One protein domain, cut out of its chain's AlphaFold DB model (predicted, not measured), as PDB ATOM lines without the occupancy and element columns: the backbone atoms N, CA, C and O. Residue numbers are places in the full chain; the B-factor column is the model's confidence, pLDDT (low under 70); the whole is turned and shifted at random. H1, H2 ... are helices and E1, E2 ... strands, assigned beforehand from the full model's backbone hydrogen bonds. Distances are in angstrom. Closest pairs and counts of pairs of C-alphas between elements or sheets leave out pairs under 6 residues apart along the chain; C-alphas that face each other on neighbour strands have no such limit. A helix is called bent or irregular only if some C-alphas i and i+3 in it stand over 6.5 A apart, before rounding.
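This is residues 34 to 192 of the 249 residues of an uncharacterized protein of Bacteriodetes bacterium (UniProt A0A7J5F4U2). A long, twisted sheet of five antiparallel strands curls like part of a barrel round the short helix H2, while the kinked helix H3 packs along its other face. At one end an open arm sticks out, made of residues 52 to 58, of which 52 to 54 belong to the long helix H1, and residues 60 to 68, of which 65 to 68 belong to E1, while residues 34 to 46 of H1 come near the sheet. The 159 printed residues include three named helices and six named strands, in the order H1 E1 H2 E2 E3 E4 E5 H3 E6, a mixed class; the sheet's order is E2 E3 E4 E5 E6. The whole is elongated, spanning 65 by 36 by 24 A, and only just compact, close to loose, with a radius of gyration of the C-alphas of 18.0 A.

H1, residues 34 to 54, is on the sheet of E2, residues 95 to 103, E3, 109 to 118, E4, 123 to 138, E5, 141 to 157, and E6, 186 to 191. Its height over the sheet is 9.3 A, and its closest C-alphas to E5 are those of Arg 35 and Asn 150, 6.5 A apart. E1, residues 65 to 70, pairs with no named strand and is apart from H1. It meets H2, residues 71 to 81, only through their link. The sheet curls round H2, with C-alphas 75 and 101 of H2 and E2 the closest, 5.5 A apart. E2 to E5 form a meander, each strand the antiparallel neighbour of the one before: N 100 and O 113 are 2.8 A apart, N 112 and O 129 2.7 A, and N 128 and O 152 3.0 A, within hydrogen-bond range. E4 bends by 78 degrees at residue 132 and E5 by 79 degrees at residue 150. H3, residues 159 to 181, runs along the strands over E5, at 21 degrees on the local plane and a height over the sheet of 6.9 A. H2 and H3 are on opposite faces, giving three layers, helices on both faces of a sheet. E6 is antiparallel to E5, with N 186 and O 144 2.8 A apart. Every O i to N i+4 pair is within hydrogen-bond range in H1, 5 of 7 in H2 and 9 of 19 in H3, where 15 of 20 O i to N i+3 pairs are.

H1 begins at C-alpha 34, (44.650, 28.326, -43.425), and is 30.4 A long. E1 measures 16.7 A, H2 16.0 A, E2 24.1 A, E3 28.1 A, E4 36.1 A and E5 39.0 A. H3, 31.9 A, is irregular: C-alphas 163 and 166 are 7.9 A apart, and it has a kink of 64 degrees near residue 166. E6, 13.4 A, ends at C-alpha 191, (46.911, 2.639, -15.428).

The C-alphas of Pro 57 and Val 160, the two farthest apart, are 64.7 A apart. The printed part has no cut, and the link from H2 to E2, residues 82 to 94, is long. Mean pLDDT of the printed part is 79.8; 25 residues are under 70, among them 57 to 62 and 88 to 92.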
ATOM      1  N   ALA A  34      44.875  28.440 -44.867       68.75
ATOM      2  CA  ALA A  34      44.650  28.326 -43.425       68.75
ATOM      3  C   ALA A  34      45.259  27.035 -42.841       68.75
ATOM      4  O   ALA A  34      45.845  27.058 -41.755       68.75
ATOM      5  N   ARG A  35      45.183  25.917 -43.579       65.12
ATOM      6  CA  ARG A  35      45.806  24.636 -43.200       65.12
ATOM      7  C   ARG A  35      47.330  24.730 -43.161       65.12
ATOM      8  O   ARG A  35      47.936  24.343 -42.163       65.12
ATOM      9  N   GLU A  36      47.951  25.262 -44.213       69.38
ATOM     10  CA  GLU A  36      49.410  25.429 -44.301       69.38
ATOM     11  C   GLU A  36      49.941  26.306 -43.156       69.38
ATOM     12  O   GLU A  36      50.930  25.952 -42.503       69.38
ATOM     13  N   ALA A  37      49.232  27.394 -42.839       77.81
ATOM     14  CA  ALA A  37      49.558  28.259 -41.710       77.81
ATOM     15  C   ALA A  37      49.492  27.510 -40.368       77.81
ATOM     16  O   ALA A  37      50.404  27.640 -39.547       77.81
ATOM     17  N   LYS A  38      48.466  26.673 -40.152       69.94
ATOM     18  CA  LYS A  38      48.324  25.894 -38.913       69.94
ATOM     19  C   LYS A  38      49.433  24.856 -38.745       69.94
ATOM     20  O   LYS A  38      49.983  24.713 -37.653       69.94
ATOM     21  N   VAL A  39      49.809  24.166 -39.824       69.19
ATOM     22  CA  VAL A  39      50.930  23.209 -39.816       69.19
ATOM     23  C   VAL A  39      52.231  23.916 -39.441       69.19
ATOM     24  O   VAL A  39      52.988  23.422 -38.600       69.19
ATOM     25  N   ALA A  40      52.496  25.073 -40.051       73.06
ATOM     26  CA  ALA A  40      53.691  25.863 -39.778       73.06
ATOM     27  C   ALA A  40      53.733  26.348 -38.320       73.06
ATOM     28  O   ALA A  40      54.769  26.215 -37.669       73.06
ATOM     29  N   GLU A  41      52.604  26.822 -37.785       78.31
ATOM     30  CA  GLU A  41      52.465  27.239 -36.385       78.31
ATOM     31  C   GLU A  41      52.797  26.089 -35.418       78.31
ATOM     32  O   GLU A  41      53.626  26.244 -34.520       78.31
ATOM     33  N   VAL A  42      52.200  24.911 -35.619       70.69
ATOM     34  CA  VAL A  42      52.423  23.743 -34.751       70.69
ATOM     35  C   VAL A  42      53.877  23.272 -34.819       70.69
ATOM     36  O   VAL A  42      54.471  22.938 -33.788       70.69
ATOM     37  N   ARG A  43      54.480  23.266 -36.013       71.25
ATOM     38  CA  ARG A  43      55.900  22.925 -36.184       71.25
ATOM     39  C   ARG A  43      56.808  23.926 -35.482       71.25
ATOM     40  O   ARG A  43      57.744  23.499 -34.811       71.25
ATOM     41  N   LEU A  44      56.515  25.221 -35.589       77.38
ATOM     42  CA  LEU A  44      57.263  26.270 -34.899       77.38
ATOM     43  C   LEU A  44      57.182  26.086 -33.379       77.38
ATOM     44  O   LEU A  44      58.215  26.016 -32.719       77.38
ATOM     45  N   GLN A  45      55.979  25.904 -32.827       74.69
ATOM     46  CA  GLN A  45      55.792  25.665 -31.392       74.69
ATOM     47  C   GLN A  45      56.512  24.392 -30.917       74.69
ATOM     48  O   GLN A  45      57.110  24.380 -29.840       74.69
ATOM     49  N   GLY A  46      56.473  23.317 -31.712       68.19
ATOM     50  CA  GLY A  46      57.202  22.078 -31.435       68.19
ATOM     51  C   GLY A  46      58.717  22.285 -31.409       68.19
ATOM     52  O   GLY A  46      59.379  21.893 -30.443       68.19
ATOM     53  N   ALA A  47      59.251  22.972 -32.420       71.25
ATOM     54  CA  ALA A  47      60.668  23.297 -32.529       71.25
ATOM     55  C   ALA A  47      61.140  24.210 -31.388       71.25
ATOM     56  O   ALA A  47      62.191  23.959 -30.803       71.25
ATOM     57  N   GLU A  48      60.354  25.216 -31.001       75.62
ATOM     58  CA  GLU A  48      60.664  26.094 -29.867       75.62
ATOM     59  C   GLU A  48      60.701  25.349 -28.532       75.62
ATOM     60  O   GLU A  48      61.545  25.644 -27.683       75.62
ATOM     61  N   ARG A  49      59.775  24.407 -28.306       71.25
ATOM     62  CA  ARG A  49      59.773  23.575 -27.091       71.25
ATOM     63  C   ARG A  49      61.016  22.693 -27.045       71.25
ATOM     64  O   ARG A  49      61.679  22.632 -26.012       71.25
ATOM     65  N   LEU A  50      61.366  22.072 -28.170       70.62
ATOM     66  CA  LEU A  50      62.574  21.260 -28.289       70.62
ATOM     67  C   LEU A  50      63.846  22.098 -28.077       70.62
ATOM     68  O   LEU A  50      64.714  21.702 -27.303       70.62
ATOM     69  N   ALA A  51      63.937  23.271 -28.707       73.25
ATOM     70  CA  ALA A  51      65.073  24.180 -28.574       73.25
ATOM     71  C   ALA A  51      65.246  24.669 -27.129       73.25
ATOM     72  O   ALA A  51      66.350  24.611 -26.589       73.25
ATOM     73  N   ARG A  52      64.150  25.070 -26.465       74.56
ATOM     74  CA  ARG A  52      64.156  25.433 -25.037       74.56
ATOM     75  C   ARG A  52      64.682  24.303 -24.157       74.56
ATOM     76  O   ARG A  52      65.385  24.574 -23.192       74.56
ATOM     77  N   ARG A  53      64.358  23.054 -24.491       68.56
ATOM     78  CA  ARG A  53      64.795  21.876 -23.739       68.56
ATOM     79  C   ARG A  53      66.272  21.554 -23.960       68.56
ATOM     80  O   ARG A  53      66.971  21.293 -22.991       68.56
ATOM     81  N   LEU A  54      66.760  21.630 -25.198       71.00
ATOM     82  CA  LEU A  54      68.185  21.441 -25.514       71.00
ATOM     83  C   LEU A  54      69.080  22.521 -24.891       71.00
ATOM     84  O   LEU A  54      70.250  22.266 -24.629       71.00
ATOM     85  N   ALA A  55      68.536  23.714 -24.647       76.62
ATOM     86  CA  ALA A  55      69.241  24.798 -23.972       76.62
ATOM     87  C   ALA A  55      69.318  24.629 -22.439       76.62
ATOM     88  O   ALA A  55      70.042  25.383 -21.788       76.62
ATOM     89  N   GLN A  56      68.579  23.682 -21.844       75.25
ATOM     90  CA  GLN A  56      68.622  23.430 -20.402       75.25
ATOM     91  C   GLN A  56      69.731  22.421 -20.046       75.25
ATOM     92  O   GLN A  56      69.904  21.441 -20.771       75.25
ATOM     93  N   PRO A  57      70.451  22.607 -18.919       64.19
ATOM     94  CA  PRO A  57      71.542  21.714 -18.509       64.19
ATOM     95  C   PRO A  57      71.106  20.272 -18.226       64.19
ATOM     96  O   PRO A  57      71.923  19.363 -18.325       64.19
ATOM     97  N   ASP A  58      69.830  20.064 -17.880       64.62
ATOM     98  CA  ASP A  58      69.260  18.742 -17.625       64.62
ATOM     99  C   ASP A  58      67.897  18.576 -18.328       64.62
ATOM    100  O   ASP A  58      66.839  18.862 -17.758       64.62
ATOM    101  N   PRO A  59      67.899  18.145 -19.601       57.28
ATOM    102  CA  PRO A  59      66.686  18.015 -20.395       57.28
ATOM    103  C   PRO A  59      65.768  16.864 -19.949       57.28
ATOM    104  O   PRO A  59      64.653  16.776 -20.460       57.28
ATOM    105  N   VAL A  60      66.179  15.963 -19.047       54.84
ATOM    106  CA  VAL A  60      65.373  14.787 -18.642       54.84
ATOM    107  C   VAL A  60      65.097  14.756 -17.132       54.84
ATOM    108  O   VAL A  60      64.036  14.284 -16.737       54.84
ATOM    109  N   GLY A  61      65.969  15.315 -16.291       55.19
ATOM    110  CA  GLY A  61      65.883  15.182 -14.832       55.19
ATOM    111  C   GLY A  61      64.860  16.060 -14.106       55.19
ATOM    112  O   GLY A  61      64.727  15.944 -12.893       55.19
ATOM    113  N   ASN A  62      64.115  16.928 -14.799       66.69
ATOM    114  CA  ASN A  62      63.178  17.861 -14.152       66.69
ATOM    115  C   ASN A  62      61.703  17.409 -14.209       66.69
ATOM    116  O   ASN A  62      60.787  18.231 -14.103       66.69
ATOM    117  N   ALA A  63      61.458  16.128 -14.475       77.12
ATOM    118  CA  ALA A  63      60.135  15.521 -14.418       77.12
ATOM    119  C   ALA A  63      60.157  14.328 -13.465       77.12
ATOM    120  O   ALA A  63      61.134  13.582 -13.443       77.12
ATOM    121  N   ASP A  64      59.073  14.137 -12.716       82.38
ATOM    122  CA  ASP A  64      58.986  13.041 -11.743       82.38
ATOM    123  C   ASP A  64      58.951  11.677 -12.446       82.38
ATOM    124  O   ASP A  64      59.480  10.687 -11.943       82.38
ATOM    125  N   LEU A  65      58.334  11.623 -13.633       84.06
ATOM    126  CA  LEU A  65      58.227  10.424 -14.460       84.06
ATOM    127  C   LEU A  65      58.425  10.781 -15.935       84.06
ATOM    128  O   LEU A  65      57.850  11.749 -16.431       84.06
ATOM    129  N   THR A  66      59.184   9.961 -16.663       84.38
ATOM    130  CA  THR A  66      59.329  10.080 -18.121       84.38
ATOM    131  C   THR A  66      59.054   8.739 -18.787       84.38
ATOM    132  O   THR A  66      59.688   7.735 -18.469       84.38
ATOM    133  N   PHE A  67      58.130   8.734 -19.743       84.50
ATOM    134  CA  PHE A  67      57.787   7.574 -20.556       84.50
ATOM    135  C   PHE A  67      58.326   7.721 -21.971       84.50
ATOM    136  O   PHE A  67      58.271   8.798 -22.564       84.50
ATOM    137  N   TYR A  68      58.789   6.602 -22.525       86.06
ATOM    138  CA  TYR A  68      59.239   6.494 -23.907       86.06
ATOM    139  C   TYR A  68      58.358   5.480 -24.630       86.06
ATOM    140  O   TYR A  68      58.459   4.277 -24.396       86.06
ATOM    141  N   PHE A  69      57.501   5.961 -25.522       86.62
ATOM    142  CA  PHE A  69      56.626   5.122 -26.330       86.62
ATOM    143  C   PHE A  69      57.192   5.000 -27.738       86.62
ATOM    144  O   PHE A  69      57.564   6.001 -28.345       86.62
ATOM    145  N   SER A  70      57.266   3.785 -28.272       88.50
ATOM    146  CA  SER A  70      57.632   3.577 -29.673       88.50
ATOM    147  C   SER A  70      56.439   3.828 -30.593       88.50
ATOM    148  O   SER A  70      55.284   3.644 -30.206       88.50
ATOM    149  N   GLU A  71      56.710   4.173 -31.849       86.25
ATOM    150  CA  GLU A  71      55.685   4.240 -32.898       86.25
ATOM    151  C   GLU A  71      54.937   2.906 -33.063       86.25
ATOM    152  O   GLU A  71      53.729   2.888 -33.295       86.25
ATOM    153  N   ALA A  72      55.625   1.777 -32.873       89.06
ATOM    154  CA  ALA A  72      55.002   0.456 -32.893       89.06
ATOM    155  C   ALA A  72      53.965   0.284 -31.772       89.06
ATOM    156  O   ALA A  72      52.888  -0.261 -32.010       89.06
ATOM    157  N   LEU A  73      54.259   0.775 -30.560       87.56
ATOM    158  CA  LEU A  73      53.289   0.770 -29.469       87.56
ATOM    159  C   LEU A  73      52.098   1.666 -29.808       87.56
ATOM    160  O   LEU A  73      50.973   1.223 -29.641       87.56
ATOM    161  N   LEU A  74      52.326   2.873 -30.337       86.50
ATOM    162  CA  LEU A  74      51.234   3.764 -30.749       86.50
ATOM    163  C   LEU A  74      50.321   3.127 -31.787       86.50
ATOM    164  O   LEU A  74      49.110   3.203 -31.635       86.50
ATOM    165  N   ASN A  75      50.886   2.472 -32.800       90.06
ATOM    166  CA  ASN A  75      50.106   1.747 -33.800       90.06
ATOM    167  C   ASN A  75      49.296   0.611 -33.170       90.06
ATOM    168  O   ASN A  75      48.116   0.462 -33.464       90.06
ATOM    169  N   LYS A  76      49.897  -0.154 -32.251       91.00
ATOM    170  CA  LYS A  76      49.187  -1.221 -31.535       91.00
ATOM    171  C   LYS A  76      48.059  -0.678 -30.654       91.00
ATOM    172  O   LYS A  76      47.022  -1.317 -30.532       91.00
ATOM    173  N   THR A  77      48.257   0.484 -30.040       88.81
ATOM    174  CA  THR A  77      47.233   1.149 -29.231       88.81
ATOM    175  C   THR A  77      46.141   1.760 -30.113       88.81
ATOM    176  O   THR A  77      44.969   1.653 -29.782       88.81
ATOM    177  N   ALA A  78      46.493   2.342 -31.261       87.56
ATOM    178  CA  ALA A  78      45.543   2.891 -32.227       87.56
ATOM    179  C   ALA A  78      44.666   1.809 -32.875       87.56
ATOM    180  O   ALA A  78      43.503   2.072 -33.153       87.56
ATOM    181  N   ALA A  79      45.180   0.584 -33.031       89.19
ATOM    182  CA  ALA A  79      44.409  -0.566 -33.508       89.19
ATOM    183  C   ALA A  79      43.223  -0.937 -32.592       89.19
ATOM    184  O   ALA A  79      42.354  -1.701 -32.989       89.19
ATOM    185  N   GLN A  80      43.132  -0.379 -31.376       87.62
ATOM    186  CA  GLN A  80      41.916  -0.479 -30.555       87.62
ATOM    187  C   GLN A  80      40.693   0.170 -31.219       87.62
ATOM    188  O   GLN A  80      39.565  -0.120 -30.832       87.62
ATOM    189  N   LEU A  81      40.912   1.063 -32.188       85.00
ATOM    190  CA  LEU A  81      39.852   1.697 -32.963       85.00
ATOM    191  C   LEU A  81      39.333   0.801 -34.092       85.00
ATOM    192  O   LEU A  81      38.267   1.090 -34.639       85.00
ATOM    193  N   ASP A  82      40.043  -0.275 -34.433       87.31
ATOM    194  CA  ASP A  82      39.624  -1.208 -35.473       87.31
ATOM    195  C   ASP A  82      38.313  -1.898 -35.048       87.31
ATOM    196  O   ASP A  82      38.172  -2.410 -33.937       87.31
ATOM    197  N   GLY A  83      37.320  -1.876 -35.933       83.50
ATOM    198  CA  GLY A  83      35.965  -2.366 -35.696       83.50
ATOM    199  C   GLY A  83      35.030  -1.376 -34.995       83.50
ATOM    200  O   GLY A  83      33.852  -1.693 -34.822       83.50
ATOM    201  N   SER A  84      35.504  -0.188 -34.603       82.75
ATOM    202  CA  SER A  84      34.638   0.845 -34.024       82.75
ATOM    203  C   SER A  84      33.741   1.508 -35.079       82.75
ATOM    204  O   SER A  84      34.049   1.522 -36.274       82.75
ATOM    205  N   THR A  85      32.596   2.038 -34.636       81.31
ATOM    206  CA  THR A  85      31.531   2.559 -35.508       81.31
ATOM    207  C   THR A  85      31.022   3.929 -35.059       81.31
ATOM    208  O   THR A  85      31.031   4.214 -33.865       81.31
ATOM    209  N   GLY A  86      30.495   4.736 -35.988       67.81
ATOM    210  CA  GLY A  86      29.708   5.943 -35.659       67.81
ATOM    211  C   GLY A  86      30.514   7.189 -35.268       67.81
ATOM    212  O   GLY A  86      30.030   8.025 -34.514       67.81
ATOM    213  N   TRP A  87      31.747   7.308 -35.757       70.88
ATOM    214  CA  TRP A  87      32.693   8.379 -35.413       70.88
ATOM    215  C   TRP A  87      32.742   9.514 -36.454       70.88
ATOM    216  O   TRP A  87      33.377  10.531 -36.200       70.88
ATOM    217  N   LEU A  88      32.099   9.349 -37.619       69.06
ATOM    218  CA  LEU A  88      32.163  10.312 -38.729       69.06
ATOM    219  C   LEU A  88      30.934  11.231 -38.786       69.06
ATOM    220  O   LEU A  88      31.081  12.439 -38.952       69.06
ATOM    221  N   ASP A  89      29.733  10.680 -38.611       65.31
ATOM    222  CA  ASP A  89      28.539  11.434 -38.234       65.31
ATOM    223  C   ASP A  89      27.531  10.527 -37.498       65.31
ATOM    224  O   ASP A  89      27.669   9.302 -37.460       65.31
ATOM    225  N   SER A  90      26.515  11.133 -36.885       60.97
ATOM    226  CA  SER A  90      25.482  10.422 -36.120       60.97
ATOM    227  C   SER A  90      24.441   9.690 -36.978       60.97
ATOM    228  O   SER A  90      23.606   8.973 -36.430       60.97
ATOM    229  N   LEU A  91      24.457   9.878 -38.301       64.19
ATOM    230  CA  LEU A  91      23.422   9.405 -39.230       64.19
ATOM    231  C   LEU A  91      23.900   8.251 -40.125       64.19
ATOM    232  O   LEU A  91      23.090   7.461 -40.596       64.19
ATOM    233  N   THR A  92      25.203   8.135 -40.350       69.38
ATOM    234  CA  THR A  92      25.864   7.175 -41.227       69.38
ATOM    235  C   THR A  92      26.967   6.469 -40.448       69.38
ATOM    236  O   THR A  92      28.009   7.023 -40.097       69.38
ATOM    237  N   SER A  93      26.714   5.199 -40.138       79.31
ATOM    238  CA  SER A  93      27.642   4.383 -39.362       79.31
ATOM    239  C   SER A  93      28.753   3.836 -40.260       79.31
ATOM    240  O   SER A  93      28.551   2.871 -40.998       79.31
ATOM    241  N   TYR A  94      29.928   4.462 -40.200       84.00
ATOM    242  CA  TYR A  94      31.156   3.950 -40.810       84.00
ATOM    243  C   TYR A  94      31.888   3.024 -39.841       84.00
ATOM    244  O   TYR A  94      32.136   3.403 -38.695       84.00
ATOM    245  N   ASN A  95      32.277   1.842 -40.312       87.50
ATOM    246  CA  ASN A  95      33.111   0.890 -39.583       87.50
ATOM    247  C   ASN A  95      34.593   1.136 -39.897       87.50
ATOM    248  O   ASN A  95      34.979   1.111 -41.066       87.50
ATOM    249  N   ILE A  96      35.422   1.367 -38.874       87.25
ATOM    250  CA  ILE A  96      36.877   1.500 -39.037       87.25
ATOM    251  C   ILE A  96      37.485   0.124 -39.304       87.25
ATOM    252  O   ILE A  96      37.494  -0.739 -38.434       87.25
ATOM    253  N   ARG A  97      38.069  -0.080 -40.484       89.12
ATOM    254  CA  ARG A  97      38.760  -1.331 -40.830       89.12
ATOM    255  C   ARG A  97      40.198  -1.365 -40.334       89.12
ATOM    256  O   ARG A  97      40.695  -2.430 -39.985       89.12
ATOM    257  N   SER A  98      40.877  -0.222 -40.369       90.06
ATOM    258  CA  SER A  98      42.261  -0.125 -39.911       90.06
ATOM    259  C   SER A  98      42.657   1.309 -39.608       90.06
ATOM    260  O   SER A  98      42.312   2.210 -40.379       90.06
ATOM    261  N   VAL A  99      43.480   1.495 -38.578       89.62
ATOM    262  CA  VAL A  99      44.160   2.762 -38.272       89.62
ATOM    263  C   VAL A  99      45.674   2.569 -38.240       89.62
ATOM    264  O   VAL A  99      46.193   1.647 -37.611       89.62
ATOM    265  N   ARG A 100      46.416   3.469 -38.889       90.88
ATOM    266  CA  ARG A 100      47.880   3.529 -38.826       90.88
ATOM    267  C   ARG A 100      48.340   4.926 -38.445       90.88
ATOM    268  O   ARG A 100      47.898   5.908 -39.028       90.88
ATOM    269  N   VAL A 101      49.276   4.993 -37.509       88.75
ATOM    270  CA  VAL A 101      49.905   6.221 -37.019       88.75
ATOM    271  C   VAL A 101      51.339   6.283 -37.521       88.75
ATOM    272  O   VAL A 101      52.111   5.349 -37.312       88.75
ATOM    273  N   LYS A 102      51.712   7.403 -38.133       88.06
ATOM    274  CA  LYS A 102      53.088   7.717 -38.517       88.06
ATOM    275  C   LYS A 102      53.532   9.001 -37.833       88.06
ATOM    276  O   LYS A 102      52.869  10.030 -37.950       88.06
ATOM    277  N   LEU A 103      54.659   8.948 -37.133       83.56
ATOM    278  CA  LEU A 103      55.195  10.093 -36.397       83.56
ATOM    279  C   LEU A 103      56.163  10.911 -37.255       83.56
ATOM    280  O   LEU A 103      56.935  10.352 -38.034       83.56
ATOM    281  N   TYR A 104      56.172  12.234 -37.061       73.88
ATOM    282  CA  TYR A 104      57.144  13.132 -37.687       73.88
ATOM    283  C   TYR A 104      57.991  13.842 -36.637       73.88
ATOM    284  O   TYR A 104      57.517  14.256 -35.582       73.88
ATOM    285  N   ASN A 105      59.272  14.004 -36.952       65.75
ATOM    286  CA  ASN A 105      60.257  14.548 -36.026       65.75
ATOM    287  C   ASN A 105      59.993  16.013 -35.685       65.75
ATOM    288  O   ASN A 105      59.655  16.811 -36.558       65.75
ATOM    289  N   GLY A 106      60.239  16.380 -34.425       58.94
ATOM    290  CA  GLY A 106      60.333  17.781 -34.004       58.94
ATOM    291  C   GLY A 106      58.995  18.515 -33.912       58.94
ATOM    292  O   GLY A 106      58.980  19.718 -33.666       58.94
ATOM    293  N   SER A 107      57.870  17.817 -34.073       63.81
ATOM    294  CA  SER A 107      56.533  18.395 -33.943       63.81
ATOM    295  C   SER A 107      55.593  17.400 -33.282       63.81
ATOM    296  O   SER A 107      55.754  16.201 -33.465       63.81
ATOM    297  N   ALA A 108      54.586  17.871 -32.545       70.25
ATOM    298  CA  ALA A 108      53.531  17.014 -31.998       70.25
ATOM    299  C   ALA A 108      52.567  16.494 -33.091       70.25
ATOM    300  O   ALA A 108      51.400  16.248 -32.813       70.25
ATOM    301  N   ILE A 109      53.029  16.382 -34.339       78.25
ATOM    302  CA  ILE A 109      52.221  16.029 -35.504       78.25
ATOM    303  C   ILE A 109      52.395  14.541 -35.801       78.25
ATOM    304  O   ILE A 109      53.516  14.039 -35.931       78.25
ATOM    305  N   ALA A 110      51.271  13.856 -35.961       84.44
ATOM    306  CA  ALA A 110      51.199  12.501 -36.472       84.44
ATOM    307  C   ALA A 110      50.310  12.476 -37.715       84.44
ATOM    308  O   ALA A 110      49.253  13.102 -37.725       84.44
ATOM    309  N   THR A 111      50.710  11.730 -38.742       87.25
ATOM    310  CA  THR A 111      49.785  11.385 -39.826       87.25
ATOM    311  C   THR A 111      49.046  10.114 -39.431       87.25
ATOM    312  O   THR A 111      49.665   9.114 -39.059       87.25
ATOM    313  N   ILE A 112      47.725  10.153 -39.529       88.56
ATOM    314  CA  ILE A 112      46.823   9.034 -39.317       88.56
ATOM    315  C   ILE A 112      46.274   8.615 -40.676       88.56
ATOM    316  O   ILE A 112      45.647   9.407 -41.373       88.56
ATOM    317  N   SER A 113      46.515   7.368 -41.059       91.00
ATOM    318  CA  SER A 113      45.832   6.732 -42.184       91.00
ATOM    319  C   SER A 113      44.736   5.840 -41.626       91.00
ATOM    320  O   SER A 113      45.025   4.939 -40.840       91.00
ATOM    321  N   MET A 114      43.493   6.099 -42.005       90.19
ATOM    322  CA  MET A 114      42.329   5.379 -41.510       90.19
ATOM    323  C   MET A 114      41.492   4.894 -42.685       90.19
ATOM    324  O   MET A 114      41.090   5.696 -43.515       90.19
ATOM    325  N   ALA A 115      41.230   3.594 -42.738       90.44
ATOM    326  CA  ALA A 115      40.330   3.004 -43.722       90.44
ATOM    327  C   ALA A 115      38.996   2.699 -43.048       90.44
ATOM    328  O   ALA A 115      38.965   2.104 -41.967       90.44
ATOM    329  N   ALA A 116      37.904   3.088 -43.688       89.69
ATOM    330  CA  ALA A 116      36.561   2.954 -43.162       89.69
ATOM    331  C   ALA A 116      35.584   2.479 -44.232       89.69
ATOM    332  O   ALA A 116      35.788   2.714 -45.420       89.69
ATOM    333  N   PHE A 117      34.517   1.814 -43.805       89.19
ATOM    334  CA  PHE A 117      33.524   1.265 -44.715       89.19
ATOM    335  C   PHE A 117      32.101   1.491 -44.239       89.19
ATOM    336  O   PHE A 117      31.789   1.303 -43.061       89.19
ATOM    337  N   GLN A 118      31.236   1.838 -45.184       87.88
ATOM    338  CA  GLN A 118      29.803   1.945 -44.983       87.88
ATOM    339  C   GLN A 118      29.106   0.796 -45.725       87.88
ATOM    340  O   GLN A 118      29.197   0.679 -46.944       87.88
ATOM    341  N   HIS A 119      28.402  -0.049 -44.967       85.56
ATOM    342  CA  HIS A 119      27.780  -1.278 -45.475       85.56
ATOM    343  C   HIS A 119      26.497  -1.078 -46.301       85.56
ATOM    344  O   HIS A 119      26.231  -1.871 -47.195       85.56
ATOM    345  N   GLU A 120      25.672  -0.084 -45.980       84.50
ATOM    346  CA  GLU A 120      24.370   0.172 -46.621       84.50
ATOM    347  C   GLU A 120      24.505   0.668 -48.066       84.50
ATOM    348  O   GLU A 120      23.706   0.313 -48.929       84.50
ATOM    349  N   TYR A 121      25.531   1.474 -48.320       82.50
ATOM    350  CA  TYR A 121      25.803   2.137 -49.588       82.50
ATOM    351  C   TYR A 121      27.018   1.540 -50.309       82.50
ATOM    352  O   TYR A 121      27.304   1.961 -51.423       82.50
ATOM    353  N   ASP A 122      27.712   0.567 -49.707       86.19
ATOM    354  CA  ASP A 122      28.934  -0.049 -50.253       86.19
ATOM    355  C   ASP A 122      29.998   1.005 -50.616       86.19
ATOM    356  O   ASP A 122      30.457   1.118 -51.757       86.19
ATOM    357  N   VAL A 123      30.331   1.838 -49.621       86.38
ATOM    358  CA  VAL A 123      31.260   2.967 -49.764       86.38
ATOM    359  C   VAL A 123      32.498   2.731 -48.912       86.38
ATOM    360  O   VAL A 123      32.419   2.674 -47.681       86.38
ATOM    361  N   ASP A 124      33.649   2.649 -49.571       89.38
ATOM    362  CA  ASP A 124      34.963   2.678 -48.940       89.38
ATOM    363  C   ASP A 124      35.447   4.129 -48.817       89.38
ATOM    364  O   ASP A 124      35.394   4.916 -49.766       89.38
ATOM    365  N   VAL A 125      35.942   4.479 -47.633       88.44
ATOM    366  CA  VAL A 125      36.505   5.795 -47.330       88.44
ATOM    367  C   VAL A 125      37.890   5.612 -46.733       88.44
ATOM    368  O   VAL A 125      38.042   5.094 -45.628       88.44
ATOM    369  N   ASP A 126      38.899   6.096 -47.443       90.31
ATOM    370  CA  ASP A 126      40.256   6.223 -46.932       90.31
ATOM    371  C   ASP A 126      40.476   7.666 -46.474       90.31
ATOM    372  O   ASP A 126      40.390   8.608 -47.261       90.31
ATOM    373  N   LEU A 127      40.772   7.860 -45.194       87.75
ATOM    374  CA  LEU A 127      41.139   9.150 -44.627       87.75
ATOM    375  C   LEU A 127      42.644   9.210 -44.407       87.75
ATOM    376  O   LEU A 127      43.217   8.412 -43.659       87.75
ATOM    377  N   LEU A 128      43.278  10.214 -45.003       88.50
ATOM    378  CA  LEU A 128      44.616  10.639 -44.619       88.50
ATOM    379  C   LEU A 128      44.500  11.921 -43.802       88.50
ATOM    380  O   LEU A 128      44.016  12.935 -44.300       88.50
ATOM    381  N   MET A 129      44.924  11.871 -42.544       86.56
ATOM    382  CA  MET A 129      44.775  12.980 -41.610       86.56
ATOM    383  C   MET A 129      46.121  13.386 -41.036       86.56
ATOM    384  O   MET A 129      46.882  12.522 -40.617       86.56
ATOM    385  N   ASP A 130      46.392  14.682 -40.948       83.62
ATOM    386  CA  ASP A 130      47.445  15.188 -40.072       83.62
ATOM    387  C   ASP A 130      46.803  15.666 -38.772       83.62
ATOM    388  O   ASP A 130      45.902  16.513 -38.770       83.62
ATOM    389  N   CYS A 131      47.265  15.090 -37.667       82.50
ATOM    390  CA  CYS A 131      46.711  15.288 -36.339       82.50
ATOM    391  C   CYS A 131      47.761  15.862 -35.396       82.50
ATOM    392  O   CYS A 131      48.924  15.450 -35.409       82.50
ATOM    393  N   LEU A 132      47.334  16.771 -34.523       81.88
ATOM    394  CA  LEU A 132      48.081  17.102 -33.321       81.88
ATOM    395  C   LEU A 132      47.843  15.986 -32.297       81.88
ATOM    396  O   LEU A 132      46.705  15.667 -31.954       81.88
ATOM    397  N   LEU A 133      48.927  15.381 -31.827       83.62
ATOM    398  CA  LEU A 133      48.910  14.347 -30.806       83.62
ATOM    399  C   LEU A 133      49.086  15.000 -29.435       83.62
ATOM    400  O   LEU A 133      50.163  15.507 -29.109       83.62
ATOM    401  N   THR A 134      48.035  14.975 -28.621       84.31
ATOM    402  CA  THR A 134      48.073  15.460 -27.237       84.31
ATOM    403  C   THR A 134      47.914  14.296 -26.269       84.31
ATOM    404  O   THR A 134      47.312  13.277 -26.592       84.31
ATOM    405  N   PHE A 135      48.495  14.416 -25.077       87.19
ATOM    406  CA  PHE A 135      48.453  13.374 -24.052       87.19
ATOM    407  C   PHE A 135      47.821  13.925 -22.792       87.19
ATOM    408  O   PHE A 135      48.081  15.070 -22.415       87.19
ATOM    409  N   ALA A 136      47.038  13.097 -22.114       87.69
ATOM    410  CA  ALA A 136      46.473  13.450 -20.827       87.69
ATOM    411  C   ALA A 136      46.285  12.219 -19.934       87.69
ATOM    412  O   ALA A 136      46.275  11.073 -20.387       87.69
ATOM    413  N   VAL A 137      46.187  12.499 -18.636       87.06
ATOM    414  CA  VAL A 137      45.851  11.532 -17.594       87.06
ATOM    415  C   VAL A 137      44.515  11.972 -17.009       87.06
ATOM    416  O   VAL A 137      44.411  13.098 -16.524       87.06
ATOM    417  N   ASP A 138      43.513  11.103 -17.054       83.88
ATOM    418  CA  ASP A 138      42.202  11.330 -16.437       83.88
ATOM    419  C   ASP A 138      41.801  10.080 -15.672       83.88
ATOM    420  O   ASP A 138      41.845   8.970 -16.206       83.88
ATOM    421  N   SER A 139      41.428  10.262 -14.406       81.75
ATOM    422  CA  SER A 139      40.921   9.183 -13.558       81.75
ATOM    423  C   SER A 139      41.838   7.946 -13.527       81.75
ATOM    424  O   SER A 139      41.369   6.813 -13.533       81.75
ATOM    425  N   GLY A 140      43.161   8.168 -13.536       80.25
ATOM    426  CA  GLY A 140      44.185   7.110 -13.554       80.25
ATOM    427  C   GLY A 140      44.543   6.588 -14.950       80.25
ATOM    428  O   GLY A 140      45.630   6.054 -15.152       80.25
ATOM    429  N   ARG A 141      43.705   6.834 -15.958       87.38
ATOM    430  CA  ARG A 141      43.933   6.359 -17.325       87.38
ATOM    431  C   ARG A 141      44.795   7.326 -18.111       87.38
ATOM    432  O   ARG A 141      44.549   8.530 -18.122       87.38
ATOM    433  N   PHE A 142      45.768   6.777 -18.829       88.38
ATOM    434  CA  PHE A 142      46.597   7.527 -19.761       88.38
ATOM    435  C   PHE A 142      46.078   7.373 -21.191       88.38
ATOM    436  O   PHE A 142      45.921   6.255 -21.687       88.38
ATOM    437  N   TYR A 143      45.820   8.490 -21.865       89.81
ATOM    438  CA  TYR A 143      45.319   8.483 -23.237       89.81
ATOM    439  C   TYR A 143      46.008   9.534 -24.102       89.81
ATOM    440  O   TYR A 143      46.451  10.586 -23.632       89.81
ATOM    441  N   ALA A 144      46.067   9.233 -25.395       88.81
ATOM    442  CA  ALA A 144      46.354  10.197 -26.439       88.81
ATOM    443  C   ALA A 144      45.049  10.673 -27.080       88.81
ATOM    444  O   ALA A 144      44.156   9.873 -27.360       88.81
ATOM    445  N   ARG A 145      44.950  11.973 -27.342       86.94
ATOM    446  CA  ARG A 145      43.914  12.556 -28.193       86.94
ATOM    447  C   ARG A 145      44.524  12.931 -29.533       86.94
ATOM    448  O   ARG A 145      45.684  13.342 -29.611       86.94
ATOM    449  N   LEU A 146      43.726  12.744 -30.575       84.06
ATOM    450  CA  LEU A 146      44.060  13.107 -31.939       84.06
ATOM    451  C   LEU A 146      43.202  14.302 -32.318       84.06
ATOM    452  O   LEU A 146      41.989  14.169 -32.401       84.06
ATOM    453  N   GLU A 147      43.839  15.436 -32.564       82.44
ATOM    454  CA  GLU A 147      43.161  16.636 -33.045       82.44
ATOM    455  C   GLU A 147      43.495  16.816 -34.532       82.44
ATOM    456  O   GLU A 147      44.564  17.350 -34.859       82.44
ATOM    457  N   PRO A 148      42.654  16.312 -35.455       80.50
ATOM    458  CA  PRO A 148      42.900  16.445 -36.882       80.50
ATOM    459  C   PRO A 148      42.786  17.912 -37.302       80.50
ATOM    460  O   PRO A 148      41.827  18.600 -36.962       80.50
ATOM    461  N   PHE A 149      43.758  18.394 -38.072       76.12
ATOM    462  CA  PHE A 149      43.740  19.751 -38.643       76.12
ATOM    463  C   PHE A 149      43.863  19.750 -40.171       76.12
ATOM    464  O   PHE A 149      43.601  20.762 -40.819       76.12
ATOM    465  N   ASN A 150      44.248  18.618 -40.754       76.19
ATOM    466  CA  ASN A 150      44.203  18.377 -42.187       76.19
ATOM    467  C   ASN A 150      43.583  17.002 -42.403       76.19
ATOM    468  O   ASN A 150      44.044  16.038 -41.804       76.19
ATOM    469  N   ILE A 151      42.540  16.916 -43.223       81.31
ATOM    470  CA  ILE A 151      41.835  15.669 -43.516       81.31
ATOM    471  C   ILE A 151      41.636  15.610 -45.024       81.31
ATOM    472  O   ILE A 151      41.069  16.526 -45.620       81.31
ATOM    473  N   VAL A 152      42.127  14.538 -45.633       84.44
ATOM    474  CA  VAL A 152      41.996  14.260 -47.059       84.44
ATOM    475  C   VAL A 152      41.236  12.944 -47.201       84.44
ATOM    476  O   VAL A 152      41.841  11.877 -47.053       84.44
ATOM    477  N   PRO A 153      39.913  12.998 -47.430       86.44
ATOM    478  CA  PRO A 153      39.138  11.810 -47.732       86.44
ATOM    479  C   PRO A 153      39.355  11.388 -49.186       86.44
ATOM    480  O   PRO A 153      39.376  12.219 -50.091       86.44
ATOM    481  N   THR A 154      39.481  10.087 -49.408       87.31
ATOM    482  CA  THR A 154      39.372   9.434 -50.713       87.31
ATOM    483  C   THR A 154      38.209   8.464 -50.634       87.31
ATOM    484  O   THR A 154      38.159   7.638 -49.724       87.31
ATOM    485  N   VAL A 155      37.266   8.582 -51.560       87.81
ATOM    486  CA  VAL A 155      36.045   7.775 -51.572       87.81
ATOM    487  C   VAL A 155      36.079   6.837 -52.763       87.81
ATOM    488  O   VAL A 155      36.450   7.250 -53.859       87.81
ATOM    489  N   LYS A 156      35.673   5.589 -52.548       89.06
ATOM    490  CA  LYS A 156      35.336   4.649 -53.615       89.06
ATOM    491  C   LYS A 156      33.944   4.112 -53.355       89.06
ATOM    492  O   LYS A 156      33.676   3.596 -52.271       89.06
ATOM    493  N   ALA A 157      33.065   4.255 -54.332       86.19
ATOM    494  CA  ALA A 157      31.686   3.812 -54.230       86.19
ATOM    495  C   ALA A 157      31.378   2.832 -55.361       86.19
ATOM    496  O   ALA A 157      31.760   3.040 -56.511       86.19
ATOM    497  N   SER A 158      30.665   1.759 -55.042       82.62
ATOM    498  CA  SER A 158      30.278   0.745 -56.024       82.62
ATOM    499  C   SER A 158      28.827   0.925 -56.488       82.62
ATOM    500  O   SER A 158      28.006   1.597 -55.863       82.62
ATOM    501  N   GLY A 159      28.474   0.299 -57.614       78.06
ATOM    502  CA  GLY A 159      27.088   0.236 -58.084       78.06
ATOM    503  C   GLY A 159      26.536   1.569 -58.604       78.06
ATOM    504  O   GLY A 159      27.198   2.286 -59.350       78.06
ATOM    505  N   VAL A 160      25.282   1.878 -58.259       76.31
ATOM    506  CA  VAL A 160      24.521   3.012 -58.828       76.31
ATOM    507  C   VAL A 160      25.084   4.370 -58.394       76.31
ATOM    508  O   VAL A 160      24.938   5.354 -59.115       76.31
ATOM    509  N   ILE A 161      25.756   4.422 -57.244       80.44
ATOM    510  CA  ILE A 161      26.324   5.651 -56.682       80.44
ATOM    511  C   ILE A 161      27.803   5.858 -57.041       80.44
ATOM    512  O   ILE A 161      28.382   6.861 -56.636       80.44
ATOM    513  N   ALA A 162      28.410   4.969 -57.837       78.75
ATOM    514  CA  ALA A 162      29.797   5.116 -58.295       78.75
ATOM    515  C   ALA A 162      30.025   6.430 -59.068       78.75
ATOM    516  O   ALA A 162      31.083   7.045 -58.995       78.75
ATOM    517  N   SER A 163      29.004   6.923 -59.772       81.06
ATOM    518  CA  SER A 163      29.060   8.220 -60.461       81.06
ATOM    519  C   SER A 163      29.010   9.430 -59.517       81.06
ATOM    520  O   SER A 163      29.232  10.555 -59.961       81.06
ATOM    521  N   MET A 164      28.719   9.221 -58.228       82.50
ATOM    522  CA  MET A 164      28.575  10.263 -57.209       82.50
ATOM    523  C   MET A 164      29.782  10.362 -56.263       82.50
ATOM    524  O   MET A 164      29.724  11.136 -55.311       82.50
ATOM    525  N   GLU A 165      30.881   9.642 -56.513       82.88
ATOM    526  CA  GLU A 165      32.077   9.625 -55.649       82.88
ATOM    527  C   GLU A 165      32.577  11.025 -55.269       82.88
ATOM    528  O   GLU A 165      32.794  11.295 -54.089       82.88
ATOM    529  N   GLY A 166      32.680  11.941 -56.240       76.38
ATOM    530  CA  GLY A 166      33.111  13.321 -55.983       76.38
ATOM    531  C   GLY A 166      32.163  14.080 -55.048       76.38
ATOM    532  O   GLY A 166      32.606  14.751 -54.123       76.38
ATOM    533  N   ILE A 167      30.850  13.891 -55.215       77.50
ATOM    534  CA  ILE A 167      29.835  14.518 -54.356       77.50
ATOM    535  C   ILE A 167      29.922  13.953 -52.933       77.50
ATOM    536  O   ILE A 167      29.850  14.702 -51.959       77.50
ATOM    537  N   ILE A 168      30.102  12.636 -52.798       76.81
ATOM    538  CA  ILE A 168      30.269  11.981 -51.495       76.81
ATOM    539  C   ILE A 168      31.539  12.504 -50.811       76.81
ATOM    540  O   ILE A 168      31.504  12.836 -49.626       76.81
ATOM    541  N   GLN A 169      32.638  12.642 -51.552       81.88
ATOM    542  CA  GLN A 169      33.900  13.176 -51.044       81.88
ATOM    543  C   GLN A 169      33.768  14.626 -50.555       81.88
ATOM    544  O   GLN A 169      34.301  14.957 -49.491       81.88
ATOM    545  N   ASP A 170      33.030  15.475 -51.271       76.31
ATOM    546  CA  ASP A 170      32.786  16.865 -50.867       76.31
ATOM    547  C   ASP A 170      31.927  16.941 -49.596       76.31
ATOM    548  O   ASP A 170      32.271  17.648 -48.644       76.31
ATOM    549  N   ILE A 171      30.852  16.147 -49.526       76.19
ATOM    550  CA  ILE A 171      29.992  16.057 -48.335       76.19
ATOM    551  C   ILE A 171      30.797  15.581 -47.123       76.19
ATOM    552  O   ILE A 171      30.689  16.162 -46.039       76.19
ATOM    553  N   LEU A 172      31.619  14.543 -47.297       76.06
ATOM    554  CA  LEU A 172      32.486  14.035 -46.237       76.06
ATOM    555  C   LEU A 172      33.488  15.103 -45.802       76.06
ATOM    556  O   LEU A 172      33.606  15.356 -44.609       76.06
ATOM    557  N   SER A 173      34.139  15.794 -46.738       76.44
ATOM    558  CA  SER A 173      35.097  16.866 -46.427       76.44
ATOM    559  C   SER A 173      34.485  17.968 -45.554       76.44
ATOM    560  O   SER A 173      35.142  18.459 -44.637       76.44
ATOM    561  N   ILE A 174      33.216  18.320 -45.786       71.94
ATOM    562  CA  ILE A 174      32.485  19.296 -44.968       71.94
ATOM    563  C   ILE A 174      32.192  18.732 -43.570       71.94
ATOM    564  O   ILE A 174      32.456  19.401 -42.568       71.94
ATOM    565  N   LYS A 175      31.677  17.501 -43.472       71.88
ATOM    566  CA  LYS A 175      31.317  16.867 -42.188       71.88
ATOM    567  C   LYS A 175      32.531  16.605 -41.294       71.88
ATOM    568  O   LYS A 175      32.475  16.819 -40.082       71.88
ATOM    569  N   LEU A 176      33.655  16.241 -41.909       73.25
ATOM    570  CA  LEU A 176      34.930  15.961 -41.247       73.25
ATOM    571  C   LEU A 176      35.535  17.192 -40.546       73.25
ATOM    572  O   LEU A 176      36.434  17.040 -39.725       73.25
ATOM    573  N   SER A 177      35.005  18.401 -40.774       65.38
ATOM    574  CA  SER A 177      35.394  19.603 -40.016       65.38
ATOM    575  C   SER A 177      35.104  19.508 -38.509       65.38
ATOM    576  O   SER A 177      35.753  20.192 -37.723       65.38
ATOM    577  N   THR A 178      34.179  18.631 -38.105       67.12
ATOM    578  CA  THR A 178      33.806  18.383 -36.698       67.12
ATOM    579  C   THR A 178      34.329  17.053 -36.158       67.12
ATOM    580  O   THR A 178      34.015  16.669 -35.036       67.12
ATOM    581  N   LEU A 179      35.168  16.348 -36.927       73.44
ATOM    582  CA  LEU A 179      35.641  15.004 -36.588       73.44
ATOM    583  C   LEU A 179      36.341  14.933 -35.220       73.44
ATOM    584  O   LEU A 179      36.267  13.916 -34.534       73.44
ATOM    585  N   ASN A 180      36.997  16.021 -34.813       69.81
ATOM    586  CA  ASN A 180      37.683  16.116 -33.527       69.81
ATOM    587  C   ASN A 180      36.757  15.840 -32.327       69.81
ATOM    588  O   ASN A 180      37.201  15.281 -31.329       69.81
ATOM    589  N   ASP A 181      35.473  16.187 -32.432       70.31
ATOM    590  CA  ASP A 181      34.510  16.023 -31.337       70.31
ATOM    591  C   ASP A 181      34.038  14.568 -31.179       70.31
ATOM    592  O   ASP A 181      33.545  14.184 -30.117       70.31
ATOM    593  N   TYR A 182      34.206  13.749 -32.221       74.12
ATOM    594  CA  TYR A 182      33.680  12.383 -32.301       74.12
ATOM    595  C   TYR A 182      34.771  11.306 -32.360       74.12
ATOM    596  O   TYR A 182      34.466  10.119 -32.232       74.12
ATOM    597  N   LEU A 183      36.040  11.693 -32.524       76.19
ATOM    598  CA  LEU A 183      37.172  10.771 -32.506       76.19
ATOM    599  C   LEU A 183      37.398  10.220 -31.087       76.19
ATOM    600  O   LEU A 183      37.746  10.978 -30.174       76.19
ATOM    601  N   PRO A 184      37.258   8.900 -30.871       77.38
ATOM    602  CA  PRO A 184      37.563   8.304 -29.579       77.38
ATOM    603  C   PRO A 184      39.058   8.465 -29.236       77.38
ATOM    604  O   PRO A 184      39.921   8.324 -30.109       77.38
ATOM    605  N   PRO A 185      39.399   8.734 -27.962       84.69
ATOM    606  CA  PRO A 185      40.789   8.822 -27.536       84.69
ATOM    607  C   PRO A 185      41.473   7.448 -27.589       84.69
ATOM    608  O   PRO A 185      40.859   6.412 -27.339       84.69
ATOM    609  N   ILE A 186      42.780   7.448 -27.842       87.75
ATOM    610  CA  ILE A 186      43.613   6.243 -27.859       87.75
ATOM    611  C   ILE A 186      44.091   5.962 -26.430       87.75
ATOM    612  O   ILE A 186      44.929   6.695 -25.899       87.75
ATOM    613  N   GLN A 187      43.582   4.905 -25.795       88.88
ATOM    614  CA  GLN A 187      43.925   4.560 -24.412       88.88
ATOM    615  C   GLN A 187      45.164   3.661 -24.337       88.88
ATOM    616  O   GLN A 187      45.189   2.559 -24.881       88.88
ATOM    617  N   PHE A 188      46.182   4.079 -23.587       86.56
ATOM    618  CA  PHE A 188      47.381   3.271 -23.372       86.56
ATOM    619  C   PHE A 188      47.143   2.157 -22.348       86.56
ATOM    620  O   PHE A 188      46.375   2.341 -21.403       86.56
ATOM    621  N   PRO A 189      47.865   1.024 -22.461       82.69
ATOM    622  CA  PRO A 189      47.812  -0.071 -21.494       82.69
ATOM    623  C   PRO A 189      48.630   0.251 -20.229       82.69
ATOM    624  O   PRO A 189      49.431  -0.560 -19.769       82.69
ATOM    625  N   VAL A 190      48.480   1.464 -19.700       81.56
ATOM    626  CA  VAL A 190      49.102   1.935 -18.463       81.56
ATOM    627  C   VAL A 190      48.009   2.584 -17.630       81.56
ATOM    628  O   VAL A 190      47.317   3.487 -18.106       81.56
ATOM    629  N   ASP A 191      47.861   2.109 -16.398       80.88
ATOM    630  CA  ASP A 191      46.911   2.639 -15.428       80.88
ATOM    631  C   ASP A 191      47.668   3.104 -14.183       80.88
ATOM    632  O   ASP A 191      48.510   2.387 -13.633       80.88
ATOM    633  N   PHE A 192      47.383   4.329 -13.761       82.88
ATOM    634  CA  PHE A 192      47.908   4.920 -12.549       82.88
ATOM    635  C   PHE A 192      46.863   4.781 -11.451       82.88
ATOM    636  O   PHE A 192      45.892   5.533 -11.385       82.88
TER     637      PHE A 192